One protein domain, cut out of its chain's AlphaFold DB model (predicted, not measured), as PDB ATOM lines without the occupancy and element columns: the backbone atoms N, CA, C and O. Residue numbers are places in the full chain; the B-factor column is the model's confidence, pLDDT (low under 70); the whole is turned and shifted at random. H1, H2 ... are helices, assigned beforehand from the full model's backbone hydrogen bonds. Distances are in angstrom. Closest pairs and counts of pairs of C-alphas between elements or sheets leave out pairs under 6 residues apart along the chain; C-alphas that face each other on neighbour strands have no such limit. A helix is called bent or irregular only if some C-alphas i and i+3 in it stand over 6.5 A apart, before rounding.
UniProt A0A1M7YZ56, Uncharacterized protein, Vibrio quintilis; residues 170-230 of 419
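Overview. This is residues 170 to 230 of the 419 residues of an uncharacterized protein of Vibrio quintilis (UniProt A0A1M7YZ56). A long bent helix, H1, forms the bow and a second helix, H2, folds back as its string, in a loose helical hairpin. H2 crosses the arm H1a at a steep angle and meets the arm H1b with its first residues, 208 to 212, while residues 199 to 205 stick out at one end. The printed part has 61 residues with two named helices, H1 then H2, and no named strand; the class is all helix. The whole is loose, with a radius of gyration of the C-alphas of 14.0 A, and is a rod spanning 47 by 21 by 15 A.

Arrangement. H1, residues 171 to 200, was assigned as one helix by its hydrogen bonds but is bent: C-alphas 189 and 192 are 7.4 A apart. Its arms, H1a, residues 171 to 189, and H1b, residues 192 to 200, stand at a steep tilt of 67 degrees. H2, residues 208 to 227, touches H1a, opposite ways at a steep tilt of 51 degrees; their closest C-alphas, of Trp 180 and Gly 222, are 5.9 A apart. H1b and H2 form a helical hairpin, opposite ways at a shallow tilt of 31 degrees. They touch, H2 with residues 208 to 212 alone; the closest C-alphas, of His 194 and His 208, are 5.6 A apart. Every O i to N i+4 pair is within hydrogen-bond range in H1b, against 13 of 15 in H1a and 14 of 16 in H2.

Along the chain. H1a measures 27.5 A from C-alpha 171 at (132.899, 115.854, 115.660) to C-alpha 189, and H1b 12.3 A. H2 measures 29.7 A and ends with C-alpha 227 at (136.802, 131.009, 116.675). It has a kink of 27 degrees near residue 220 and is neither bent nor irregular, but only just: C-alphas 220 and 223 are 6.0 A apart.

Size, cuts and confidence. The two C-alphas farthest apart, of His 202 and Thr 230, are 46.5 A apart. The printed part has no cut, and the link from H1 to H2, seven residues, is short. Mean pLDDT of the printed part is 73.8; residues 170 to 173, 204 to 205 and 221 to 230 are under 70.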
ATOM      1  N   GLY A 170     131.297 119.968 117.742       66.19
ATOM      2  CA  GLY A 170     130.990 119.030 116.668       66.19
ATOM      3  C   GLY A 170     132.180 118.113 116.377       66.19
ATOM      4  O   GLY A 170     133.339 118.495 116.565       66.19
ATOM      5  N   ILE A 171     131.888 116.888 115.934       68.19
ATOM      6  CA  ILE A 171     132.899 115.854 115.660       68.19
ATOM      7  C   ILE A 171     133.943 116.369 114.659       68.19
ATOM      8  O   ILE A 171     135.136 116.230 114.911       68.19
ATOM      9  N   SER A 172     133.513 117.058 113.598       60.84
ATOM     10  CA  SER A 172     134.400 117.657 112.592       60.84
ATOM     11  C   SER A 172     135.410 118.640 113.189       60.84
ATOM     12  O   SER A 172     136.577 118.617 112.812       60.84
ATOM     13  N   ARG A 173     135.016 119.453 114.177       69.31
ATOM     14  CA  ARG A 173     135.939 120.369 114.865       69.31
ATOM     15  C   ARG A 173     136.856 119.664 115.848       69.31
ATOM     16  O   ARG A 173     138.011 120.052 115.944       69.31
ATOM     17  N   ARG A 174     136.386 118.628 116.552       72.00
ATOM     18  CA  ARG A 174     137.274 117.786 117.376       72.00
ATOM     19  C   ARG A 174     138.361 117.145 116.519       72.00
ATOM     20  O   ARG A 174     139.525 117.191 116.897       72.00
ATOM     21  N   ILE A 175     137.974 116.623 115.358       72.44
ATOM     22  CA  ILE A 175     138.886 116.057 114.363       72.44
ATOM     23  C   ILE A 175     139.843 117.135 113.835       72.44
ATOM     24  O   ILE A 175     141.050 116.933 113.866       72.44
ATOM     25  N   LEU A 176     139.341 118.309 113.437       72.00
ATOM     26  CA  LEU A 176     140.178 119.412 112.954       72.00
ATOM     27  C   LEU A 176     141.160 119.908 114.024       72.00
ATOM     28  O   LEU A 176     142.317 120.165 113.725       72.00
ATOM     29  N   LYS A 177     140.723 119.998 115.284       76.62
ATOM     30  CA  LYS A 177     141.568 120.387 116.416       76.62
ATOM     31  C   LYS A 177     142.635 119.330 116.699       76.62
ATOM     32  O   LYS A 177     143.776 119.690 116.961       76.62
ATOM     33  N   PHE A 178     142.283 118.045 116.618       80.25
ATOM     34  CA  PHE A 178     143.240 116.943 116.710       80.25
ATOM     35  C   PHE A 178     144.285 117.025 115.595       80.25
ATOM     36  O   PHE A 178     145.476 117.037 115.890       80.25
ATOM     37  N   PHE A 179     143.853 117.165 114.337       76.12
ATOM     38  CA  PHE A 179     144.769 117.325 113.210       76.12
ATOM     39  C   PHE A 179     145.632 118.568 113.354       76.12
ATOM     40  O   PHE A 179     146.818 118.498 113.082       76.12
ATOM     41  N   TRP A 180     145.090 119.678 113.849       81.38
ATOM     42  CA  TRP A 180     145.873 120.874 114.128       81.38
ATOM     43  C   TRP A 180     146.936 120.634 115.210       81.38
ATOM     44  O   TRP A 180     148.102 120.956 114.993       81.38
ATOM     45  N   TYR A 181     146.574 120.013 116.340       80.62
ATOM     46  CA  TYR A 181     147.525 119.681 117.409       80.62
ATOM     47  C   TYR A 181     148.585 118.668 116.982       80.62
ATOM     48  O   TYR A 181     149.711 118.764 117.452       80.62
ATOM     49  N   ALA A 182     148.245 117.712 116.117       78.44
ATOM     50  CA  ALA A 182     149.194 116.744 115.569       78.44
ATOM     51  C   ALA A 182     150.090 117.374 114.490       78.44
ATOM     52  O   ALA A 182     151.294 117.130 114.454       78.44
ATOM     53  N   ASN A 183     149.517 118.233 113.645       80.31
ATOM     54  CA  ASN A 183     150.221 118.931 112.576       80.31
ATOM     55  C   ASN A 183     151.170 120.005 113.114       80.31
ATOM     56  O   ASN A 183     152.200 120.260 112.505       80.31
ATOM     57  N   PHE A 184     150.870 120.631 114.253       82.31
ATOM     58  CA  PHE A 184     151.720 121.670 114.839       82.31
ATOM     59  C   PHE A 184     153.169 121.211 115.124       82.31
ATOM     60  O   PHE A 184     154.087 121.800 114.550       82.31
ATOM     61  N   PRO A 185     153.423 120.153 115.925       81.06
ATOM     62  CA  PRO A 185     154.775 119.645 116.140       81.06
ATOM     63  C   PRO A 185     155.366 119.055 114.859       81.06
ATOM     64  O   PRO A 185     156.548 119.251 114.595       81.06
ATOM     65  N   TYR A 186     154.549 118.398 114.025       80.50
ATOM     66  CA  TYR A 186     155.006 117.870 112.741       80.50
ATOM     67  C   TYR A 186     155.565 118.979 111.839       80.50
ATOM     68  O   TYR A 186     156.670 118.869 111.317       80.50
ATOM     69  N   THR A 187     154.845 120.093 111.723       81.12
ATOM     70  CA  THR A 187     155.259 121.225 110.894       81.12
ATOM     71  C   THR A 187     156.545 121.848 111.442       81.12
ATOM     72  O   THR A 187     157.447 122.142 110.664       81.12
ATOM     73  N   ILE A 188     156.695 121.989 112.763       81.44
ATOM     74  CA  ILE A 188     157.933 122.520 113.361       81.44
ATOM     75  C   ILE A 188     159.126 121.586 113.104       81.44
ATOM     76  O   ILE A 188     160.197 122.048 112.718       81.44
ATOM     77  N   CYS A 189     158.948 120.278 113.290       81.19
ATOM     78  CA  CYS A 189     160.049 119.318 113.230       81.19
ATOM     79  C   CYS A 189     160.424 118.878 111.808       81.19
ATOM     80  O   CYS A 189     161.585 118.551 111.584       81.19
ATOM     81  N   PHE A 190     159.479 118.859 110.861       79.62
ATOM     82  CA  PHE A 190     159.663 118.207 109.555       79.62
ATOM     83  C   PHE A 190     159.488 119.127 108.338       79.62
ATOM     84  O   PHE A 190     159.821 118.720 107.225       79.62
ATOM     85  N   SER A 191     159.044 120.383 108.494       82.94
ATOM     86  CA  SER A 191     158.885 121.282 107.331       82.94
ATOM     87  C   SER A 191     160.193 121.572 106.609       82.94
ATOM     88  O   SER A 191     160.204 121.670 105.384       82.94
ATOM     89  N   TRP A 192     161.304 121.675 107.341       80.88
ATOM     90  CA  TRP A 192     162.614 121.913 106.738       80.88
ATOM     91  C   TRP A 192     163.029 120.751 105.822       80.88
ATOM     92  O   TRP A 192     163.576 120.991 104.750       80.88
ATOM     93  N   ALA A 193     162.688 119.506 106.179       78.88
ATOM     94  CA  ALA A 193     162.967 118.339 105.350       78.88
ATOM     95  C   ALA A 193     162.193 118.398 104.024       78.88
ATOM     96  O   ALA A 193     162.733 118.053 102.974       78.88
ATOM     97  N   HIS A 194     160.952 118.896 104.035       80.12
ATOM     98  CA  HIS A 194     160.206 119.143 102.801       80.12
ATOM     99  C   HIS A 194     160.843 120.237 101.947       80.12
ATOM    100  O   HIS A 194     160.954 120.052 100.742       80.12
ATOM    101  N   VAL A 195     161.313 121.333 102.551       80.81
ATOM    102  CA  VAL A 195     162.014 122.408 101.828       80.81
ATOM    103  C   VAL A 195     163.290 121.887 101.166       80.81
ATOM    104  O   VAL A 195     163.501 122.138  99.983       80.81
ATOM    105  N   VAL A 196     164.102 121.106 101.885       78.94
ATOM    106  CA  VAL A 196     165.312 120.487 101.323       78.94
ATOM    107  C   VAL A 196     164.955 119.596 100.134       78.94
ATOM    108  O   VAL A 196     165.540 119.763  99.071       78.94
ATOM    109  N   ASN A 197     163.949 118.723 100.265       78.00
ATOM    110  CA  ASN A 197     163.509 117.859  99.164       78.00
ATOM    111  C   ASN A 197     162.930 118.639  97.972       78.00
ATOM    112  O   ASN A 197     163.082 118.204  96.837       78.00
ATOM    113  N   ILE A 198     162.274 119.782  98.196       82.06
ATOM    114  CA  ILE A 198     161.806 120.663  97.113       82.06
ATOM    115  C   ILE A 198     162.986 121.199  96.301       82.06
ATOM    116  O   ILE A 198     162.919 121.217  95.076       82.06
ATOM    117  N   VAL A 199     164.065 121.602  96.975       84.62
ATOM    118  CA  VAL A 199     165.254 122.176  96.331       84.62
ATOM    119  C   VAL A 199     166.104 121.108  95.638       84.62
ATOM    120  O   VAL A 199     166.664 121.371  94.577       84.62
ATOM    121  N   THR A 200     166.214 119.909  96.215       81.25
ATOM    122  CA  THR A 200     167.127 118.866  95.720       81.25
ATOM    123  C   THR A 200     166.489 117.887  94.737       81.25
ATOM    124  O   THR A 200     167.210 117.201  94.015       81.25
ATOM    125  N   SER A 201     165.157 117.785  94.674       78.44
ATOM    126  CA  SER A 201     164.507 116.850  93.754       78.44
ATOM    127  C   SER A 201     164.486 117.384  92.319       78.44
ATOM    128  O   SER A 201     164.005 118.488  92.072       78.44
ATOM    129  N   HIS A 202     164.874 116.552  91.355       77.81
ATOM    130  CA  HIS A 202     164.730 116.844  89.919       77.81
ATOM    131  C   HIS A 202     163.457 116.238  89.295       77.81
ATOM    132  O   HIS A 202     163.305 116.219  88.077       77.81
ATOM    133  N   SER A 203     162.535 115.718  90.114       75.50
ATOM    134  CA  SER A 203     161.282 115.127  89.632       75.50
ATOM    135  C   SER A 203     160.235 116.202  89.336       75.50
ATOM    136  O   SER A 203     159.909 117.011  90.203       75.50
ATOM    137  N   LEU A 204     159.640 116.150  88.141       64.75
ATOM    138  CA  LEU A 204     158.491 116.980  87.745       64.75
ATOM    139  C   LEU A 204     157.229 116.708  88.592       64.75
ATOM    140  O   LEU A 204     156.344 117.552  88.668       64.75
ATOM    141  N   LEU A 205     157.156 115.547  89.251       68.94
ATOM    142  CA  LEU A 205     156.040 115.092  90.093       68.94
ATOM    143  C   LEU A 205     156.378 115.186  91.589       68.94
ATOM    144  O   LEU A 205     156.042 114.304  92.381       68.94
ATOM    145  N   ASN A 206     157.082 116.240  91.998       77.00
ATOM    146  CA  ASN A 206     157.388 116.430  93.408       77.00
ATOM    147  C   ASN A 206     156.107 116.746  94.209       77.00
ATOM    148  O   ASN A 206     155.479 117.786  94.024       77.00
ATOM    149  N   ILE A 207     155.737 115.845  95.125       75.94
ATOM    150  CA  ILE A 207     154.568 115.969  96.011       75.94
ATOM    151  C   ILE A 207     154.843 116.826  97.263       75.94
ATOM    152  O   ILE A 207     153.913 117.317  97.903       75.94
ATOM    153  N   HIS A 208     156.111 117.059  97.613       78.56
ATOM    154  CA  HIS A 208     156.507 117.847  98.782       78.56
ATOM    155  C   HIS A 208     155.988 119.297  98.826       78.56
ATOM    156  O   HIS A 208     155.593 119.707  99.918       78.56
ATOM    157  N   PRO A 209     155.909 120.076  97.725       79.88
ATOM    158  CA  PRO A 209     155.305 121.408  97.781       79.88
ATOM    159  C   PRO A 209     153.812 121.345  98.130       79.88
ATOM    160  O   PRO A 209     153.346 122.156  98.925       79.88
ATOM    161  N   LEU A 210     153.070 120.348  97.630       71.62
ATOM    162  CA  LEU A 210     151.657 120.154  97.979       71.62
ATOM    163  C   LEU A 210     151.484 119.782  99.456       71.62
ATOM    164  O   LEU A 210     150.619 120.337 100.132       71.62
ATOM    165  N   ILE A 211     152.333 118.888  99.974       76.81
ATOM    166  CA  ILE A 211     152.335 118.503 101.394       76.81
ATOM    167  C   ILE A 211     152.657 119.714 102.280       76.81
ATOM    168  O   ILE A 211     151.971 119.950 103.272       76.81
ATOM    169  N   LEU A 212     153.654 120.525 101.910       81.50
ATOM    170  CA  LEU A 212     154.027 121.729 102.653       81.50
ATOM    171  C   LEU A 212     152.889 122.764 102.666       81.50
ATOM    172  O   LEU A 212     152.551 123.280 103.731       81.50
ATOM    173  N   ILE A 213     152.250 123.014 101.517       79.19
ATOM    174  CA  ILE A 213     151.081 123.900 101.412       79.19
ATOM    175  C   ILE A 213     149.932 123.384 102.286       79.19
ATOM    176  O   ILE A 213     149.322 124.170 103.010       79.19
ATOM    177  N   LEU A 214     149.664 122.074 102.279       77.38
ATOM    178  CA  LEU A 214     148.626 121.460 103.108       77.38
ATOM    179  C   LEU A 214     148.919 121.618 104.609       77.38
ATOM    180  O   LEU A 214     148.021 121.994 105.364       77.38
ATOM    181  N   ASN A 215     150.163 121.398 105.047       78.81
ATOM    182  CA  ASN A 215     150.569 121.571 106.448       78.81
ATOM    183  C   ASN A 215     150.423 123.026 106.906       78.81
ATOM    184  O   ASN A 215     149.910 123.291 107.997       78.81
ATOM    185  N   ILE A 216     150.823 123.979 106.061       81.56
ATOM    186  CA  ILE A 216     150.679 125.413 106.327       81.56
ATOM    187  C   ILE A 216     149.191 125.797 106.377       81.56
ATOM    188  O   ILE A 216     148.753 126.460 107.320       81.56
ATOM    189  N   ALA A 217     148.380 125.331 105.425       76.31
ATOM    190  CA  ALA A 217     146.937 125.565 105.414       76.31
ATOM    191  C   ALA A 217     146.260 125.004 106.677       76.31
ATOM    192  O   ALA A 217     145.440 125.682 107.300       76.31
ATOM    193  N   LEU A 218     146.650 123.802 107.115       74.69
ATOM    194  CA  LEU A 218     146.165 123.192 108.352       74.69
ATOM    195  C   LEU A 218     146.573 123.998 109.592       74.69
ATOM    196  O   LEU A 218     145.727 124.200 110.464       74.69
ATOM    197  N   LEU A 219     147.801 124.529 109.670       77.44
ATOM    198  CA  LEU A 219     148.223 125.427 110.758       77.44
ATOM    199  C   LEU A 219     147.323 126.665 110.869       77.44
ATOM    200  O   LEU A 219     146.891 127.015 111.973       77.44
ATOM    201  N   PHE A 220     147.006 127.301 109.738       73.56
ATOM    202  CA  PHE A 220     146.153 128.490 109.705       73.56
ATOM    203  C   PHE A 220     144.668 128.171 109.929       73.56
ATOM    204  O   PHE A 220     143.947 128.983 110.518       73.56
ATOM    205  N   SER A 221     144.216 126.963 109.572       67.75
ATOM    206  CA  SER A 221     142.852 126.488 109.847       67.75
ATOM    207  C   SER A 221     142.534 126.388 111.349       67.75
ATOM    208  O   SER A 221     141.370 126.493 111.745       67.75
ATOM    209  N   GLY A 222     143.561 126.291 112.206       62.16
ATOM    210  CA  GLY A 222     143.418 126.265 113.663       62.16
ATOM    211  C   GLY A 222     142.752 127.512 114.248       62.16
ATOM    212  O   GLY A 222     142.047 127.414 115.252       62.16
ATOM    213  N   LYS A 223     142.882 128.679 113.594       59.97
ATOM    214  CA  LYS A 223     142.128 129.879 113.994       59.97
ATOM    215  C   LYS A 223     140.624 129.662 113.831       59.97
ATOM    216  O   LYS A 223     139.890 129.928 114.772       59.97
ATOM    217  N   SER A 224     140.178 129.094 112.709       56.38
ATOM    218  CA  SER A 224     138.758 128.777 112.462       56.38
ATOM    219  C   SER A 224     138.240 127.642 113.361       56.38
ATOM    220  O   SER A 224     137.102 127.682 113.835       56.38
ATOM    221  N   ALA A 225     139.099 126.669 113.692       55.97
ATOM    222  CA  ALA A 225     138.789 125.638 114.685       55.97
ATOM    223  C   ALA A 225     138.541 126.221 116.093       55.97
ATOM    224  O   ALA A 225     137.761 125.649 116.856       55.97
ATOM    225  N   ASN A 226     139.171 127.359 116.414       53.12
ATOM    226  CA  ASN A 226     139.086 128.022 117.715       53.12
ATOM    227  C   ASN A 226     138.059 129.175 117.783       53.12
ATOM    228  O   ASN A 226     137.648 129.519 118.887       53.12
ATOM    229  N   THR A 227     137.630 129.778 116.664       50.00
ATOM    230  CA  THR A 227     136.802 131.009 116.675       50.00
ATOM    231  C   THR A 227     135.303 130.824 116.405       50.00
ATOM    232  O   THR A 227     134.549 131.792 116.493       50.00
ATOM    233  N   GLY A 228     134.817 129.613 116.127       48.38
ATOM    234  CA  GLY A 228     133.394 129.367 115.866       48.38
ATOM    235  C   GLY A 228     132.676 128.679 117.026       48.38
ATOM    236  O   GLY A 228     133.158 127.671 117.540       48.38
ATOM    237  N   TRP A 229     131.486 129.160 117.389       53.53
ATOM    238  CA  TRP A 229     130.605 128.502 118.360       53.53
ATOM    239  C   TRP A 229     129.923 127.270 117.765       53.53
ATOM    240  O   TRP A 229     129.909 127.027 116.556       53.53
ATOM    241  N   THR A 230     129.481 126.450 118.692       58.91
ATOM    242  CA  THR A 230     129.074 125.055 118.650       58.91
ATOM    243  C   THR A 230     127.557 124.935 118.585       58.91
ATOM    244  O   THR A 230     126.851 125.865 118.968       58.91
TER     245      THR A 230